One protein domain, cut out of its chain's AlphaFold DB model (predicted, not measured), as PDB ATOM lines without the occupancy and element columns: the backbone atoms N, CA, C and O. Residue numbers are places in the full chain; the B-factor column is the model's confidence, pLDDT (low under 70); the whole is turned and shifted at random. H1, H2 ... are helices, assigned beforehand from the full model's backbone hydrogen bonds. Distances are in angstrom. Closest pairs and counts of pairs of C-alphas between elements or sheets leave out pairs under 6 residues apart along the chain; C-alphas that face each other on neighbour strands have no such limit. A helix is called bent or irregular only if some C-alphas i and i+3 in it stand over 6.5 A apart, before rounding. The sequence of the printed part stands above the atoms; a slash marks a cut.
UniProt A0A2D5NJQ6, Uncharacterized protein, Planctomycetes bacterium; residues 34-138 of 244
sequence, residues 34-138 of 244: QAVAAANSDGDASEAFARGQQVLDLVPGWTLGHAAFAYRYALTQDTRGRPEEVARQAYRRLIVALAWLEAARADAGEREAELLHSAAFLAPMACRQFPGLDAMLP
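What this domain is: This is residues 34 to 138 of the 244 residues of an uncharacterized protein of Planctomycetes bacterium (UniProt A0A2D5NJQ6). Five helices fold back and forth in a chain of helical hairpins, their lines nearly aligned; H3, H4 and H5 make a three-helix bundle, and H2 and then H1 are added one beyond the other on the H3 side, in a flat zigzag stack. H4 and H5 are the long pair, H1 is short and lies at the far edge, and after H5 residues 130 to 138 turn back beside the first part of H4. The printed part has 105 residues, with five named helices in the order H1 H2 H3 H4 H5 and no named strand; the class is all helix. The whole is compact, with a radius of gyration of the C-alphas of 13.8 A, and flat, spanning 40 by 32 by 15 A.

Where its parts are: H1 runs from Gln 34, C-alpha at (211.810, 128.306, 217.210), to Asp 42, 12.5 A. H2, residues 45 to 58, is 20.2 A long, and H3, residues 63 to 74, is 16.6 A. H4, residues 83 to 107, is the longest helix at 37.2 A; it begins at C-alpha 83, (187.742, 106.209, 214.215), and is neither bent nor irregular, but only just: C-alphas 103 and 106 are 6.3 A apart. H5, residues 109 to 129, is 31.3 A long and ends at C-alpha 129, (186.286, 117.455, 218.012). H5 is irregular, with C-alphas 110 and 113 standing 7.2 A apart, and has a kink of 29 degrees near residue 123.

How they stand to each other: H3 is the hub and touches H2, H4 and H5. H3, H4 and H5 form an up and down bundle, each helix running against the one before it. H3 and H4 touch closest at the C-alphas of Ala 70 and Ala 97, 4.7 A, at a shallow tilt of 14 degrees, opposite ways. H4 and H5 form a hairpin with a shallow tilt of 5 degrees, opposite ways; their closest C-alphas are those of Arg 105 and Glu 112, 5.3 A. H3 and H5 touch and run the same way, at a shallow tilt of 18 degrees, with the C-alphas of Ala 67 and Ser 118 closest at 6.1 A. H2 and H3 form a hairpin, opposite ways at a shallow tilt of 11 degrees, the C-alphas of Ala 45 and Tyr 73 being closest at 5.9 A. H1 and H2 form a hairpin, opposite ways at a shallow tilt of 9 degrees, with the C-alphas of Ala 39 and Ala 48 closest at 4.8 A. H2 and H4 are near each other, H2 is apart from H5, and H1 is apart from H3, H4 and H5. Every O i to N i+4 pair is within hydrogen-bond range in H1 and H3; in H2 it is 9 of 10, in H4 19 of 21, in H5 12 of 17.

The domain as a whole: The two C-alphas farthest apart, those of Arg 82 and Glu 110, are 42.7 A from each other. The printed part has no cut. The link from H3 to H4 is short, and the links H1 to H2, H2 to H3 and H4 to H5 are tight. The mean pLDDT of the printed part is 94.7, and no printed residue is under 70.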
ATOM      1  N   GLN A  34     211.516 128.824 218.550       95.31
ATOM      2  CA  GLN A  34     211.810 128.306 217.210       95.31
ATOM      3  C   GLN A  34     211.699 126.778 217.155       95.31
ATOM      4  O   GLN A  34     211.136 126.252 216.198       95.31
ATOM      5  N   ALA A  35     212.159 126.066 218.189       94.81
ATOM      6  CA  ALA A  35     212.023 124.613 218.271       94.81
ATOM      7  C   ALA A  35     210.552 124.174 218.359       94.81
ATOM      8  O   ALA A  35     210.153 123.230 217.683       94.81
ATOM      9  N   VAL A  36     209.723 124.892 219.127       94.50
ATOM     10  CA  VAL A  36     208.264 124.684 219.134       94.50
ATOM     11  C   VAL A  36     207.684 124.913 217.737       94.50
ATOM     12  O   VAL A  36     206.891 124.107 217.261       94.50
ATOM     13  N   ALA A  37     208.057 126.001 217.062       93.50
ATOM     14  CA  ALA A  37     207.558 126.306 215.722       93.50
ATOM     15  C   ALA A  37     207.933 125.219 214.698       93.50
ATOM     16  O   ALA A  37     207.064 124.796 213.939       93.50
ATOM     17  N   ALA A  38     209.173 124.722 214.737       93.81
ATOM     18  CA  ALA A  38     209.646 123.633 213.883       93.81
ATOM     19  C   ALA A  38     208.909 122.310 214.160       93.81
ATOM     20  O   ALA A  38     208.379 121.688 213.246       93.81
ATOM     21  N   ALA A  39     208.758 121.921 215.430       92.69
ATOM     22  CA  ALA A  39     208.001 120.718 215.789       92.69
ATOM     23  C   ALA A  39     206.542 120.779 215.296       92.69
ATOM     24  O   ALA A  39     205.958 119.777 214.886       92.69
ATOM     25  N   ASN A  40     205.953 121.977 215.285       88.50
ATOM     26  CA  ASN A  40     204.613 122.179 214.753       88.50
ATOM     27  C   ASN A  40     204.533 122.084 213.229       88.50
ATOM     28  O   ASN A  40     203.505 121.632 212.730       88.50
ATOM     29  N   SER A  41     205.560 122.517 212.491       90.69
ATOM     30  CA  SER A  41     205.583 122.346 211.033       90.69
ATOM     31  C   SER A  41     205.727 120.881 210.627       90.69
ATOM     32  O   SER A  41     205.174 120.488 209.604       90.69
ATOM     33  N   ASP A  42     206.395 120.075 211.453       90.31
ATOM     34  CA  ASP A  42     206.603 118.645 211.201       90.31
ATOM     35  C   ASP A  42     205.359 117.796 211.531       90.31
ATOM     36  O   ASP A  42     205.243 116.647 211.102       90.31
ATOM     37  N   GLY A  43     204.393 118.370 212.259       85.38
ATOM     38  CA  GLY A  43     203.102 117.749 212.561       85.38
ATOM     39  C   GLY A  43     203.118 116.740 213.714       85.38
ATOM     40  O   GLY A  43     202.101 116.087 213.950       85.38
ATOM     41  N   ASP A  44     204.223 116.612 214.453       90.62
ATOM     42  CA  ASP A  44     204.280 115.775 215.654       90.62
ATOM     43  C   ASP A  44     203.773 116.553 216.877       90.62
ATOM     44  O   ASP A  44     204.472 117.373 217.480       90.62
ATOM     45  N   ALA A  45     202.527 116.271 217.262       91.56
ATOM     46  CA  ALA A  45     201.882 116.871 218.424       91.56
ATOM     47  C   ALA A  45     202.666 116.642 219.727       91.56
ATOM     48  O   ALA A  45     202.695 117.521 220.589       91.56
ATOM     49  N   SER A  46     203.270 115.461 219.885       92.81
ATOM     50  CA  SER A  46     203.951 115.057 221.119       92.81
ATOM     51  C   SER A  46     205.277 115.788 221.255       92.81
ATOM     52  O   SER A  46     205.582 116.312 222.326       92.81
ATOM     53  N   GLU A  47     206.024 115.898 220.155       94.81
ATOM     54  CA  GLU A  47     207.242 116.704 220.111       94.81
ATOM     55  C   GLU A  47     206.917 118.186 220.347       94.81
ATOM     56  O   GLU A  47     207.529 118.825 221.201       94.81
ATOM     57  N   ALA A  48     205.900 118.738 219.672       93.19
ATOM     58  CA  ALA A  48     205.490 120.129 219.874       93.19
ATOM     59  C   ALA A  48     205.083 120.415 221.330       93.19
ATOM     60  O   ALA A  48     205.408 121.478 221.868       93.19
ATOM     61  N   PHE A  49     204.414 119.464 221.984       94.94
ATOM     62  CA  PHE A  49     204.063 119.537 223.400       94.94
ATOM     63  C   PHE A  49     205.291 119.487 224.312       94.94
ATOM     64  O   PHE A  49     205.428 120.341 225.187       94.94
ATOM     65  N   ALA A  50     206.220 118.557 224.072       95.44
ATOM     66  CA  ALA A  50     207.466 118.447 224.830       95.44
ATOM     67  C   ALA A  50     208.336 119.711 224.695       95.44
ATOM     68  O   ALA A  50     208.913 120.194 225.671       95.44
ATOM     69  N   ARG A  51     208.394 120.316 223.501       95.56
ATOM     70  CA  ARG A  51     209.047 121.620 223.298       95.56
ATOM     71  C   ARG A  51     208.292 122.756 223.984       95.56
ATOM     72  O   ARG A  51     208.924 123.656 224.532       95.56
ATOM     73  N   GLY A  52     206.962 122.705 224.002       94.81
ATOM     74  CA  GLY A  52     206.126 123.636 224.762       94.81
ATOM     75  C   GLY A  52     206.441 123.600 226.259       94.81
ATOM     76  O   GLY A  52     206.623 124.652 226.865       94.81
ATOM     77  N   GLN A  53     206.613 122.408 226.836       94.56
ATOM     78  CA  GLN A  53     207.058 122.239 228.226       94.56
ATOM     79  C   GLN A  53     208.405 122.926 228.479       94.56
ATOM     80  O   GLN A  53     208.511 123.720 229.407       94.56
ATOM     81  N   GLN A  54     209.385 122.749 227.585       94.38
ATOM     82  CA  GLN A  54     210.689 123.424 227.696       94.38
ATOM     83  C   GLN A  54     210.573 124.957 227.672       94.38
ATOM     84  O   GLN A  54     211.359 125.645 228.321       94.38
ATOM     85  N   VAL A  55     209.612 125.514 226.924       94.06
ATOM     86  CA  VAL A  55     209.332 126.958 226.947       94.06
ATOM     87  C   VAL A  55     208.754 127.378 228.296       94.06
ATOM     88  O   VAL A  55     209.164 128.403 228.840       94.06
ATOM     89  N   LEU A  56     207.819 126.609 228.849       93.94
ATOM     90  CA  LEU A  56     207.180 126.948 230.120       93.94
ATOM     91  C   LEU A  56     208.109 126.761 231.320       93.94
ATOM     92  O   LEU A  56     208.039 127.563 232.244       93.94
ATOM     93  N   ASP A  57     209.078 125.848 231.254       91.50
ATOM     94  CA  ASP A  57     210.163 125.753 232.241       91.50
ATOM     95  C   ASP A  57     211.009 127.043 232.296       91.50
ATOM     96  O   ASP A  57     211.570 127.408 233.333       91.50
ATOM     97  N   LEU A  58     211.104 127.773 231.175       90.69
ATOM     98  CA  LEU A  58     211.766 129.080 231.116       90.69
ATOM     99  C   LEU A  58     210.860 130.222 231.598       90.69
ATOM    100  O   LEU A  58     211.372 131.280 231.962       90.69
ATOM    101  N   VAL A  59     209.536 130.040 231.602       90.12
ATOM    102  CA  VAL A  59     208.554 131.080 231.949       90.12
ATOM    103  C   VAL A  59     207.410 130.499 232.805       90.12
ATOM    104  O   VAL A  59     206.246 130.560 232.403       90.12
ATOM    105  N   PRO A  60     207.701 129.959 234.005       84.81
ATOM    106  CA  PRO A  60     206.731 129.162 234.770       84.81
ATOM    107  C   PRO A  60     205.483 129.959 235.178       84.81
ATOM    108  O   PRO A  60     204.378 129.430 235.196       84.81
ATOM    109  N   GLY A  61     205.619 131.273 235.391       87.25
ATOM    110  CA  GLY A  61     204.495 132.166 235.701       87.25
ATOM    111  C   GLY A  61     203.544 132.457 234.528       87.25
ATOM    112  O   GLY A  61     202.631 133.275 234.671       87.25
ATOM    113  N   TRP A  62     203.745 131.858 233.350       92.88
ATOM    114  CA  TRP A  62     202.858 132.020 232.197       92.88
ATOM    115  C   TRP A  62     201.749 130.955 232.189       92.88
ATOM    116  O   TRP A  62     201.758 130.007 231.404       92.88
ATOM    117  N   THR A  63     200.757 131.117 233.068       92.75
ATOM    118  CA  THR A  63     199.585 130.221 233.184       92.75
ATOM    119  C   THR A  63     198.804 130.078 231.880       92.75
ATOM    120  O   THR A  63     198.484 128.965 231.468       92.75
ATOM    121  N   LEU A  64     198.575 131.183 231.166       94.25
ATOM    122  CA  LEU A  64     197.932 131.155 229.848       94.25
ATOM    123  C   LEU A  64     198.730 130.339 228.819       94.25
ATOM    124  O   LEU A  64     198.135 129.723 227.939       94.25
ATOM    125  N   GLY A  65     200.060 130.292 228.943       95.50
ATOM    126  CA  GLY A  65     200.912 129.438 228.118       95.50
ATOM    127  C   GLY A  65     200.639 127.954 228.365       95.50
ATOM    128  O   GLY A  65     200.474 127.200 227.408       95.50
ATOM    129  N   HIS A  66     200.497 127.549 229.631       95.81
ATOM    130  CA  HIS A  66     200.147 126.171 230.006       95.81
ATOM    131  C   HIS A  66     198.797 125.766 229.417       95.81
ATOM    132  O   HIS A  66     198.701 124.732 228.756       95.81
ATOM    133  N   ALA A  67     197.781 126.618 229.576       96.75
ATOM    134  CA  ALA A  67     196.473 126.415 228.959       96.75
ATOM    135  C   ALA A  67     196.581 126.292 227.431       96.75
ATOM    136  O   ALA A  67     196.093 125.320 226.856       96.75
ATOM    137  N   ALA A  68     197.278 127.219 226.769       96.56
ATOM    138  CA  ALA A  68     197.415 127.223 225.315       96.56
ATOM    139  C   ALA A  68     198.096 125.952 224.777       96.56
ATOM    140  O   ALA A  68     197.601 125.348 223.822       96.56
ATOM    141  N   PHE A  69     199.200 125.513 225.389       96.88
ATOM    142  CA  PHE A  69     199.898 124.300 224.963       96.88
ATOM    143  C   PHE A  69     199.100 123.026 225.265       96.88
ATOM    144  O   PHE A  69     199.041 122.139 224.412       96.88
ATOM    145  N   ALA A  70     198.439 122.947 226.426       97.50
ATOM    146  CA  ALA A  70     197.569 121.826 226.772       97.50
ATOM    147  C   ALA A  70     196.403 121.688 225.784       97.50
ATOM    148  O   ALA A  70     196.158 120.597 225.268       97.50
ATOM    149  N   TYR A  71     195.732 122.799 225.461       97.81
ATOM    150  CA  TYR A  71     194.653 122.835 224.474       97.81
ATOM    151  C   TYR A  71     195.143 122.414 223.102       97.81
ATOM    152  O   TYR A  71     194.564 121.521 222.489       97.81
ATOM    153  N   ARG A  72     196.233 123.020 222.629       96.19
ATOM    154  CA  ARG A  72     196.802 122.691 221.326       96.19
ATOM    155  C   ARG A  72     197.097 121.199 221.211       96.19
ATOM    156  O   ARG A  72     196.724 120.590 220.214       96.19
ATOM    157  N   TYR A  73     197.723 120.610 222.224       97.25
ATOM    158  CA  TYR A  73     198.074 119.194 222.214       97.25
ATOM    159  C   TYR A  73     196.853 118.279 222.280       97.25
ATOM    160  O   TYR A  73     196.693 117.410 221.422       97.25
ATOM    161  N   ALA A  74     195.946 118.503 223.235       97.31
ATOM    162  CA  ALA A  74     194.722 117.712 223.362       97.31
ATOM    163  C   ALA A  74     193.864 117.759 222.090       97.31
ATOM    164  O   ALA A  74     193.288 116.747 221.693       97.31
ATOM    165  N   LEU A  75     193.823 118.922 221.436       96.88
ATOM    166  CA  LEU A  75     193.016 119.203 220.252       96.88
ATOM    167  C   LEU A  75     193.794 119.058 218.937       96.88
ATOM    168  O   LEU A  75     193.292 119.450 217.883       96.88
ATOM    169  N   THR A  76     195.004 118.491 218.948       95.31
ATOM    170  CA  THR A  76     195.725 118.250 217.692       95.31
ATOM    171  C   THR A  76     194.991 117.197 216.866       95.31
ATOM    172  O   THR A  76     194.691 116.098 217.344       95.31
ATOM    173  N   GLN A  77     194.688 117.546 215.615       88.94
ATOM    174  CA  GLN A  77     194.036 116.652 214.668       88.94
ATOM    175  C   GLN A  77     195.049 115.657 214.109       88.94
ATOM    176  O   GLN A  77     195.839 115.992 213.232       88.94
ATOM    177  N   ASP A  78     194.983 114.423 214.594       83.88
ATOM    178  CA  ASP A  78     195.495 113.267 213.868       83.88
ATOM    179  C   ASP A  78     194.303 112.379 213.515       83.88
ATOM    180  O   ASP A  78     193.745 111.690 214.370       83.88
ATOM    181  N   THR A  79     193.841 112.496 212.272       82.44
ATOM    182  CA  THR A  79     192.689 111.753 211.744       82.44
ATOM    183  C   THR A  79     193.111 110.495 210.990       82.44
ATOM    184  O   THR A  79     192.272 109.835 210.376       82.44
ATOM    185  N   ARG A  80     194.404 110.147 211.007       88.12
ATOM    186  CA  ARG A  80     194.904 108.946 210.340       88.12
ATOM    187  C   ARG A  80     194.556 107.720 211.180       88.12
ATOM    188  O   ARG A  80     194.881 107.647 212.360       88.12
ATOM    189  N   GLY A  81     193.940 106.727 210.548       91.94
ATOM    190  CA  GLY A  81     193.572 105.465 211.189       91.94
ATOM    191  C   GLY A  81     192.067 105.296 211.348       91.94
ATOM    192  O   GLY A  81     191.268 106.056 210.800       91.94
ATOM    193  N   ARG A  82     191.666 104.243 212.061       95.50
ATOM    194  CA  ARG A  82     190.242 103.956 212.282       95.50
ATOM    195  C   ARG A  82     189.659 104.924 213.324       95.50
ATOM    196  O   ARG A  82     190.380 105.294 214.251       95.50
ATOM    197  N   PRO A  83     188.360 105.280 213.260       94.56
ATOM    198  CA  PRO A  83     187.742 106.209 214.215       94.56
ATOM    199  C   PRO A  83     187.990 105.862 215.693       94.56
ATOM    200  O   PRO A  83     188.298 106.736 216.497       94.56
ATOM    201  N   GLU A  84     187.946 104.576 216.051       95.12
ATOM    202  CA  GLU A  84     188.236 104.100 217.413       95.12
ATOM    203  C   GLU A  84     189.686 104.352 217.853       95.12
ATOM    204  O   GLU A  84     189.954 104.628 219.022       95.12
ATOM    205  N   GLU A  85     190.642 104.235 216.929       95.81
ATOM    206  CA  GLU A  85     192.058 104.500 217.195       95.81
ATOM    207  C   GLU A  85     192.284 105.997 217.392       95.81
ATOM    208  O   GLU A  85     192.945 106.383 218.357       95.81
ATOM    209  N   VAL A  86     191.660 106.826 216.549       95.44
ATOM    210  CA  VAL A  86     191.671 108.290 216.674       95.44
ATOM    211  C   VAL A  86     191.102 108.718 218.030       95.44
ATOM    212  O   VAL A  86     191.757 109.467 218.756       95.44
ATOM    213  N   ALA A  87     189.938 108.192 218.428       96.12
ATOM    214  CA  ALA A  87     189.329 108.479 219.727       96.12
ATOM    215  C   ALA A  87     190.226 108.040 220.898       96.12
ATOM    216  O   ALA A  87     190.420 108.796 221.851       96.12
ATOM    217  N   ARG A  88     190.858 106.861 220.811       96.50
ATOM    218  CA  ARG A  88     191.779 106.363 221.848       96.50
ATOM    219  C   ARG A  88     193.025 107.233 221.980       96.50
ATOM    220  O   ARG A  88     193.505 107.462 223.091       96.50
ATOM    221  N   GLN A  89     193.577 107.699 220.867       95.88
ATOM    222  CA  GLN A  89     194.704 108.623 220.897       95.88
ATOM    223  C   GLN A  89     194.287 109.988 221.460       95.88
ATOM    224  O   GLN A  89     194.996 110.527 222.308       95.88
ATOM    225  N   ALA A  90     193.124 110.510 221.060       96.69
ATOM    226  CA  ALA A  90     192.568 111.746 221.607       96.69
ATOM    227  C   ALA A  90     192.351 111.650 223.124       96.69
ATOM    228  O   ALA A  90     192.742 112.560 223.850       96.69
ATOM    229  N   TYR A  91     191.840 110.518 223.614       97.50
ATOM    230  CA  TYR A  91     191.712 110.241 225.045       97.50
ATOM    231  C   TYR A  91     193.059 110.339 225.765       97.50
ATOM    232  O   TYR A  91     193.188 111.065 226.748       97.50
ATOM    233  N   ARG A  92     194.102 109.673 225.247       97.06
ATOM    234  CA  ARG A  92     195.450 109.743 225.837       97.06
ATOM    235  C   ARG A  92     195.980 111.176 225.882       97.06
ATOM    236  O   ARG A  92     196.507 111.587 226.914       97.06
ATOM    237  N   ARG A  93     195.816 111.942 224.796       97.50
ATOM    238  CA  ARG A  93     196.241 113.350 224.742       97.50
ATOM    239  C   ARG A  93     195.472 114.212 225.742       97.50
ATOM    240  O   ARG A  93     196.099 114.994 226.448       97.50
ATOM    241  N   LEU A  94     194.154 114.029 225.852       98.06
ATOM    242  CA  LEU A  94     193.315 114.730 226.825       98.06
ATOM    243  C   LEU A  94     193.790 114.479 228.262       98.06
ATOM    244  O   LEU A  94     193.988 115.434 229.007       98.06
ATOM    245  N   ILE A  95     194.018 113.219 228.645       98.19
ATOM    246  CA  ILE A  95     194.473 112.879 230.002       98.19
ATOM    247  C   ILE A  95     195.847 113.486 230.300       98.19
ATOM    248  O   ILE A  95     196.035 114.064 231.368       98.19
ATOM    249  N   VAL A  96     196.790 113.414 229.357       97.69
ATOM    250  CA  VAL A  96     198.123 114.019 229.522       97.69
ATOM    251  C   VAL A  96     198.035 115.546 229.632       97.69
ATOM    252  O   VAL A  96     198.676 116.130 230.502       97.69
ATOM    253  N   ALA A  97     197.221 116.195 228.798       98.00
ATOM    254  CA  ALA A  97     197.023 117.642 228.848       98.00
ATOM    255  C   ALA A  97     196.405 118.093 230.180       98.00
ATOM    256  O   ALA A  97     196.871 119.063 230.774       98.00
ATOM    257  N   LEU A  98     195.399 117.371 230.682       98.19
ATOM    258  CA  LEU A  98     194.783 117.657 231.980       98.19
ATOM    259  C   LEU A  98     195.750 117.427 233.141       98.19
ATOM    260  O   LEU A  98     195.836 118.277 234.020       98.19
ATOM    261  N   ALA A  99     196.509 116.328 233.125       97.12
ATOM    262  CA  ALA A  99     197.525 116.060 234.141       97.12
ATOM    263  C   ALA A  99     198.598 117.159 234.172       97.12
ATOM    264  O   ALA A  99     199.061 117.549 235.241       97.12
ATOM    265  N   TRP A 100     198.964 117.704 233.009       96.44
ATOM    266  CA  TRP A 100     199.885 118.832 232.946       96.44
ATOM    267  C   TRP A 100     199.288 120.117 233.522       96.44
ATOM    268  O   TRP A 100     199.952 120.778 234.320       96.44
ATOM    269  N   LEU A 101     198.041 120.455 233.174       97.19
ATOM    270  CA  LEU A 101     197.355 121.598 233.781       97.19
ATOM    271  C   LEU A 101     197.255 121.440 235.298       97.19
ATOM    272  O   LEU A 101     197.494 122.406 236.012       97.19
ATOM    273  N   GLU A 102     196.958 120.233 235.788       97.00
ATOM    274  CA  GLU A 102     196.935 119.935 237.221       97.00
ATOM    275  C   GLU A 102     198.307 120.124 237.876       97.00
ATOM    276  O   GLU A 102     198.381 120.742 238.935       97.00
ATOM    277  N   ALA A 103     199.391 119.657 237.249       95.44
ATOM    278  CA  ALA A 103     200.745 119.836 237.767       95.44
ATOM    279  C   ALA A 103     201.149 121.320 237.832       95.44
ATOM    280  O   ALA A 103     201.709 121.763 238.832       95.44
ATOM    281  N   ALA A 104     200.795 122.104 236.810       95.69
ATOM    282  CA  ALA A 104     201.099 123.533 236.738       95.69
ATOM    283  C   ALA A 104     200.367 124.378 237.798       95.69
ATOM    284  O   ALA A 104     200.763 125.513 238.058       95.69
ATOM    285  N   ARG A 105     199.312 123.844 238.435       95.44
ATOM    286  CA  ARG A 105     198.571 124.550 239.497       95.44
ATOM    287  C   ARG A 105     199.450 124.907 240.688       95.44
ATOM    288  O   ARG A 105     199.281 125.990 241.236       95.44
ATOM    289  N   ALA A 106     200.376 124.023 241.067       91.62
ATOM    290  CA  ALA A 106     201.219 124.209 242.249       91.62
ATOM    291  C   ALA A 106     202.047 125.506 242.185       91.62
ATOM    292  O   ALA A 106     202.258 126.149 243.210       91.62
ATOM    293  N   ASP A 107     202.438 125.917 240.976       90.56
ATOM    294  CA  ASP A 107     203.277 127.092 240.732       90.56
ATOM    295  C   ASP A 107     202.479 128.323 240.253       90.56
ATOM    296  O   ASP A 107     203.042 129.400 240.048       90.56
ATOM    297  N   ALA A 108     201.162 128.192 240.062       92.31
ATOM    298  CA  ALA A 108     200.329 129.221 239.434       92.31
ATOM    299  C   ALA A 108     199.939 130.383 240.368       92.31
ATOM    300  O   ALA A 108     199.545 131.450 239.886       92.31
ATOM    301  N   GLY A 109     200.032 130.193 241.689       92.19
ATOM    302  CA  GLY A 109     199.660 131.197 242.688       92.19
ATOM    303  C   GLY A 109     198.234 131.722 242.483       92.19
ATOM    304  O   GLY A 109     197.291 130.952 242.321       92.19
ATOM    305  N   GLU A 110     198.072 133.047 242.429       90.19
ATOM    306  CA  GLU A 110     196.767 133.709 242.239       90.19
ATOM    307  C   GLU A 110     196.066 133.344 240.916       90.19
ATOM    308  O   GLU A 110     194.857 133.527 240.782       90.19
ATOM    309  N   ARG A 111     196.802 132.803 239.937       94.12
ATOM    310  CA  ARG A 111     196.269 132.416 238.621       94.12
ATOM    311  C   ARG A 111     195.855 130.948 238.534       94.12
ATOM    312  O   ARG A 111     195.447 130.496 237.465       94.12
ATOM    313  N   GLU A 112     195.920 130.188 239.627       96.31
ATOM    314  CA  GLU A 112     195.467 128.790 239.651       96.31
ATOM    315  C   GLU A 112     193.997 128.653 239.209       96.31
ATOM    316  O   GLU A 112     193.648 127.709 238.496       96.31
ATOM    317  N   ALA A 113     193.148 129.633 239.546       95.56
ATOM    318  CA  ALA A 113     191.763 129.674 239.090       95.56
ATOM    319  C   ALA A 113     191.658 129.586 237.555       95.56
ATOM    320  O   ALA A 113     190.830 128.833 237.046       95.56
ATOM    321  N   GLU A 114     192.508 130.288 236.801       95.50
ATOM    322  CA  GLU A 114     192.492 130.275 235.329       95.50
ATOM    323  C   GLU A 114     192.801 128.883 234.761       95.50
ATOM    324  O   GLU A 114     192.172 128.447 233.792       95.50
ATOM    325  N   LEU A 115     193.743 128.162 235.380       97.38
ATOM    326  CA  LEU A 115     194.099 126.800 234.977       97.38
ATOM    327  C   LEU A 115     192.953 125.822 235.238       97.38
ATOM    328  O   LEU A 115     192.670 124.981 234.388       97.38
ATOM    329  N   LEU A 116     192.260 125.959 236.371       98.00
ATOM    330  CA  LEU A 116     191.090 125.138 236.686       98.00
ATOM    331  C   LEU A 116     189.946 125.374 235.695       98.00
ATOM    332  O   LEU A 116     189.370 124.411 235.193       98.00
ATOM    333  N   HIS A 117     189.658 126.629 235.348       96.94
ATOM    334  CA  HIS A 117     188.660 126.938 234.321       96.94
ATOM    335  C   HIS A 117     189.076 126.372 232.957       96.94
ATOM    336  O   HIS A 117     188.269 125.745 232.274       96.94
ATOM    337  N   SER A 118     190.351 126.512 232.583       97.50
ATOM    338  CA  SER A 118     190.887 125.930 231.346       97.50
ATOM    339  C   SER A 118     190.731 124.402 231.327       97.50
ATOM    340  O   SER A 118     190.273 123.824 230.345       97.50
ATOM    341  N   ALA A 119     191.036 123.721 232.432       98.12
ATOM    342  CA  ALA A 119     190.841 122.279 232.545       98.12
ATOM    343  C   ALA A 119     189.355 121.881 232.444       98.12
ATOM    344  O   ALA A 119     189.028 120.886 231.792       98.12
ATOM    345  N   ALA A 120     188.449 122.686 233.014       98.06
ATOM    346  CA  ALA A 120     187.007 122.446 232.982       98.06
ATOM    347  C   ALA A 120     186.439 122.419 231.551       98.06
ATOM    348  O   ALA A 120     185.580 121.590 231.246       98.06
ATOM    349  N   PHE A 121     186.930 123.274 230.652       97.81
ATOM    350  CA  PHE A 121     186.432 123.358 229.272       97.81
ATOM    351  C   PHE A 121     187.138 122.421 228.283       97.81
ATOM    352  O   PHE A 121     186.609 122.177 227.194       97.81
ATOM    353  N   LEU A 122     188.297 121.862 228.642       98.25
ATOM    354  CA  LEU A 122     189.106 121.077 227.712       98.25
ATOM    355  C   LEU A 122     188.420 119.776 227.263       98.25
ATOM    356  O   LEU A 122     188.392 119.477 226.068       98.25
ATOM    357  N   ALA A 123     187.830 119.013 228.189       97.94
ATOM    358  CA  ALA A 123     187.185 117.739 227.853       97.94
ATOM    359  C   ALA A 123     185.951 117.905 226.935       97.94
ATOM    360  O   ALA A 123     185.884 117.203 225.921       97.94
ATOM    361  N   PRO A 124     185.018 118.853 227.183       97.62
ATOM    362  CA  PRO A 124     183.918 119.125 226.255       97.62
ATOM    363  C   PRO A 124     184.378 119.548 224.857       97.62
ATOM    364  O   PRO A 124     183.746 119.186 223.864       97.62
ATOM    365  N   MET A 125     185.463 120.322 224.758       98.00
ATOM    366  CA  MET A 125     186.026 120.717 223.463       98.00
ATOM    367  C   MET A 125     186.631 119.522 222.727       98.00
ATOM    368  O   MET A 125     186.364 119.341 221.541       98.00
ATOM    369  N   ALA A 126     187.367 118.663 223.437       97.69
ATOM    370  CA  ALA A 126     187.913 117.441 222.862       97.69
ATOM    371  C   ALA A 126     186.801 116.498 222.368       97.69
ATOM    372  O   ALA A 126     186.889 115.989 221.256       97.69
ATOM    373  N   CYS A 127     185.723 116.307 223.136       97.38
ATOM    374  CA  CYS A 127     184.619 115.425 222.732       97.38
ATOM    375  C   CYS A 127     183.866 115.937 221.501       97.38
ATOM    376  O   CYS A 127     183.483 115.141 220.648       97.38
ATOM    377  N   ARG A 128     183.705 117.261 221.364       96.25
ATOM    378  CA  ARG A 128     183.145 117.869 220.145       96.25
ATOM    379  C   ARG A 128     184.019 117.625 218.918       96.25
ATOM    380  O   ARG A 128     183.501 117.486 217.816       96.25
ATOM    381  N   GLN A 129     185.334 117.594 219.106       96.69
ATOM    382  CA  GLN A 129     186.286 117.455 218.012       96.69
ATOM    383  C   GLN A 129     186.557 115.997 217.613       96.69
ATOM    384  O   GLN A 129     186.840 115.734 216.445       96.69
ATOM    385  N   PHE A 130     186.484 115.054 218.555       96.81
ATOM    386  CA  PHE A 130     186.826 113.648 218.334       96.81
ATOM    387  C   PHE A 130     185.624 112.735 218.625       96.81
ATOM    388  O   PHE A 130     185.406 112.351 219.779       96.81
ATOM    389  N   PRO A 131     184.851 112.344 217.593       94.75
ATOM    390  CA  PRO A 131     183.734 111.417 217.751       94.75
ATOM    391  C   PRO A 131     184.156 110.108 218.427       94.75
ATOM    392  O   PRO A 131     185.196 109.536 218.107       94.75
ATOM    393  N   GLY A 132     183.339 109.628 219.366       95.06
ATOM    394  CA  GLY A 132     183.607 108.411 220.138       95.06
ATOM    395  C   GLY A 132     184.498 108.605 221.370       95.06
ATOM    396  O   GLY A 132     184.592 107.686 222.179       95.06
ATOM    397  N   LEU A 133     185.106 109.785 221.565       96.88
ATOM    398  CA  LEU A 133     185.889 110.080 222.770       96.88
ATOM    399  C   LEU A 133     185.035 110.047 224.044       96.88
ATOM    400  O   LEU A 133     185.481 109.513 225.054       96.88
ATOM    401  N   ASP A 134     183.811 110.573 223.993       95.88
ATOM    402  CA  ASP A 134     182.931 110.653 225.168       95.88
ATOM    403  C   ASP A 134     182.635 109.267 225.772       95.88
ATOM    404  O   ASP A 134     182.660 109.097 226.987       95.88
ATOM    405  N   ALA A 135     182.521 108.233 224.930       94.88
ATOM    406  CA  ALA A 135     182.334 106.846 225.364       94.88
ATOM    407  C   ALA A 135     183.550 106.247 226.104       94.88
ATOM    408  O   ALA A 135     183.438 105.177 226.700       94.88
ATOM    409  N   MET A 136     184.717 106.898 226.050       96.94
ATOM    410  CA  MET A 136     185.936 106.484 226.759       96.94
ATOM    411  C   MET A 136     186.129 107.217 228.092       96.94
ATOM    412  O   MET A 136     187.057 106.899 228.840       96.94
ATOM    413  N   LEU A 137     185.307 108.227 228.377       97.00
ATOM    414  CA  LEU A 137     185.404 109.007 229.601       97.00
ATOM    415  C   LEU A 137     184.736 108.278 230.781       97.00
ATOM    416  O   LEU A 137     183.951 107.350 230.581       97.00
ATOM    417  N   PRO A 138     185.055 108.665 232.032       94.94
ATOM    418  CA  PRO A 138     184.352 108.156 233.205       94.94
ATOM    419  C   PRO A 138     182.842 108.417 233.133       94.94
ATOM    420  O   PRO A 138     182.364 109.204 232.320       94.94
TER     421      PRO A 138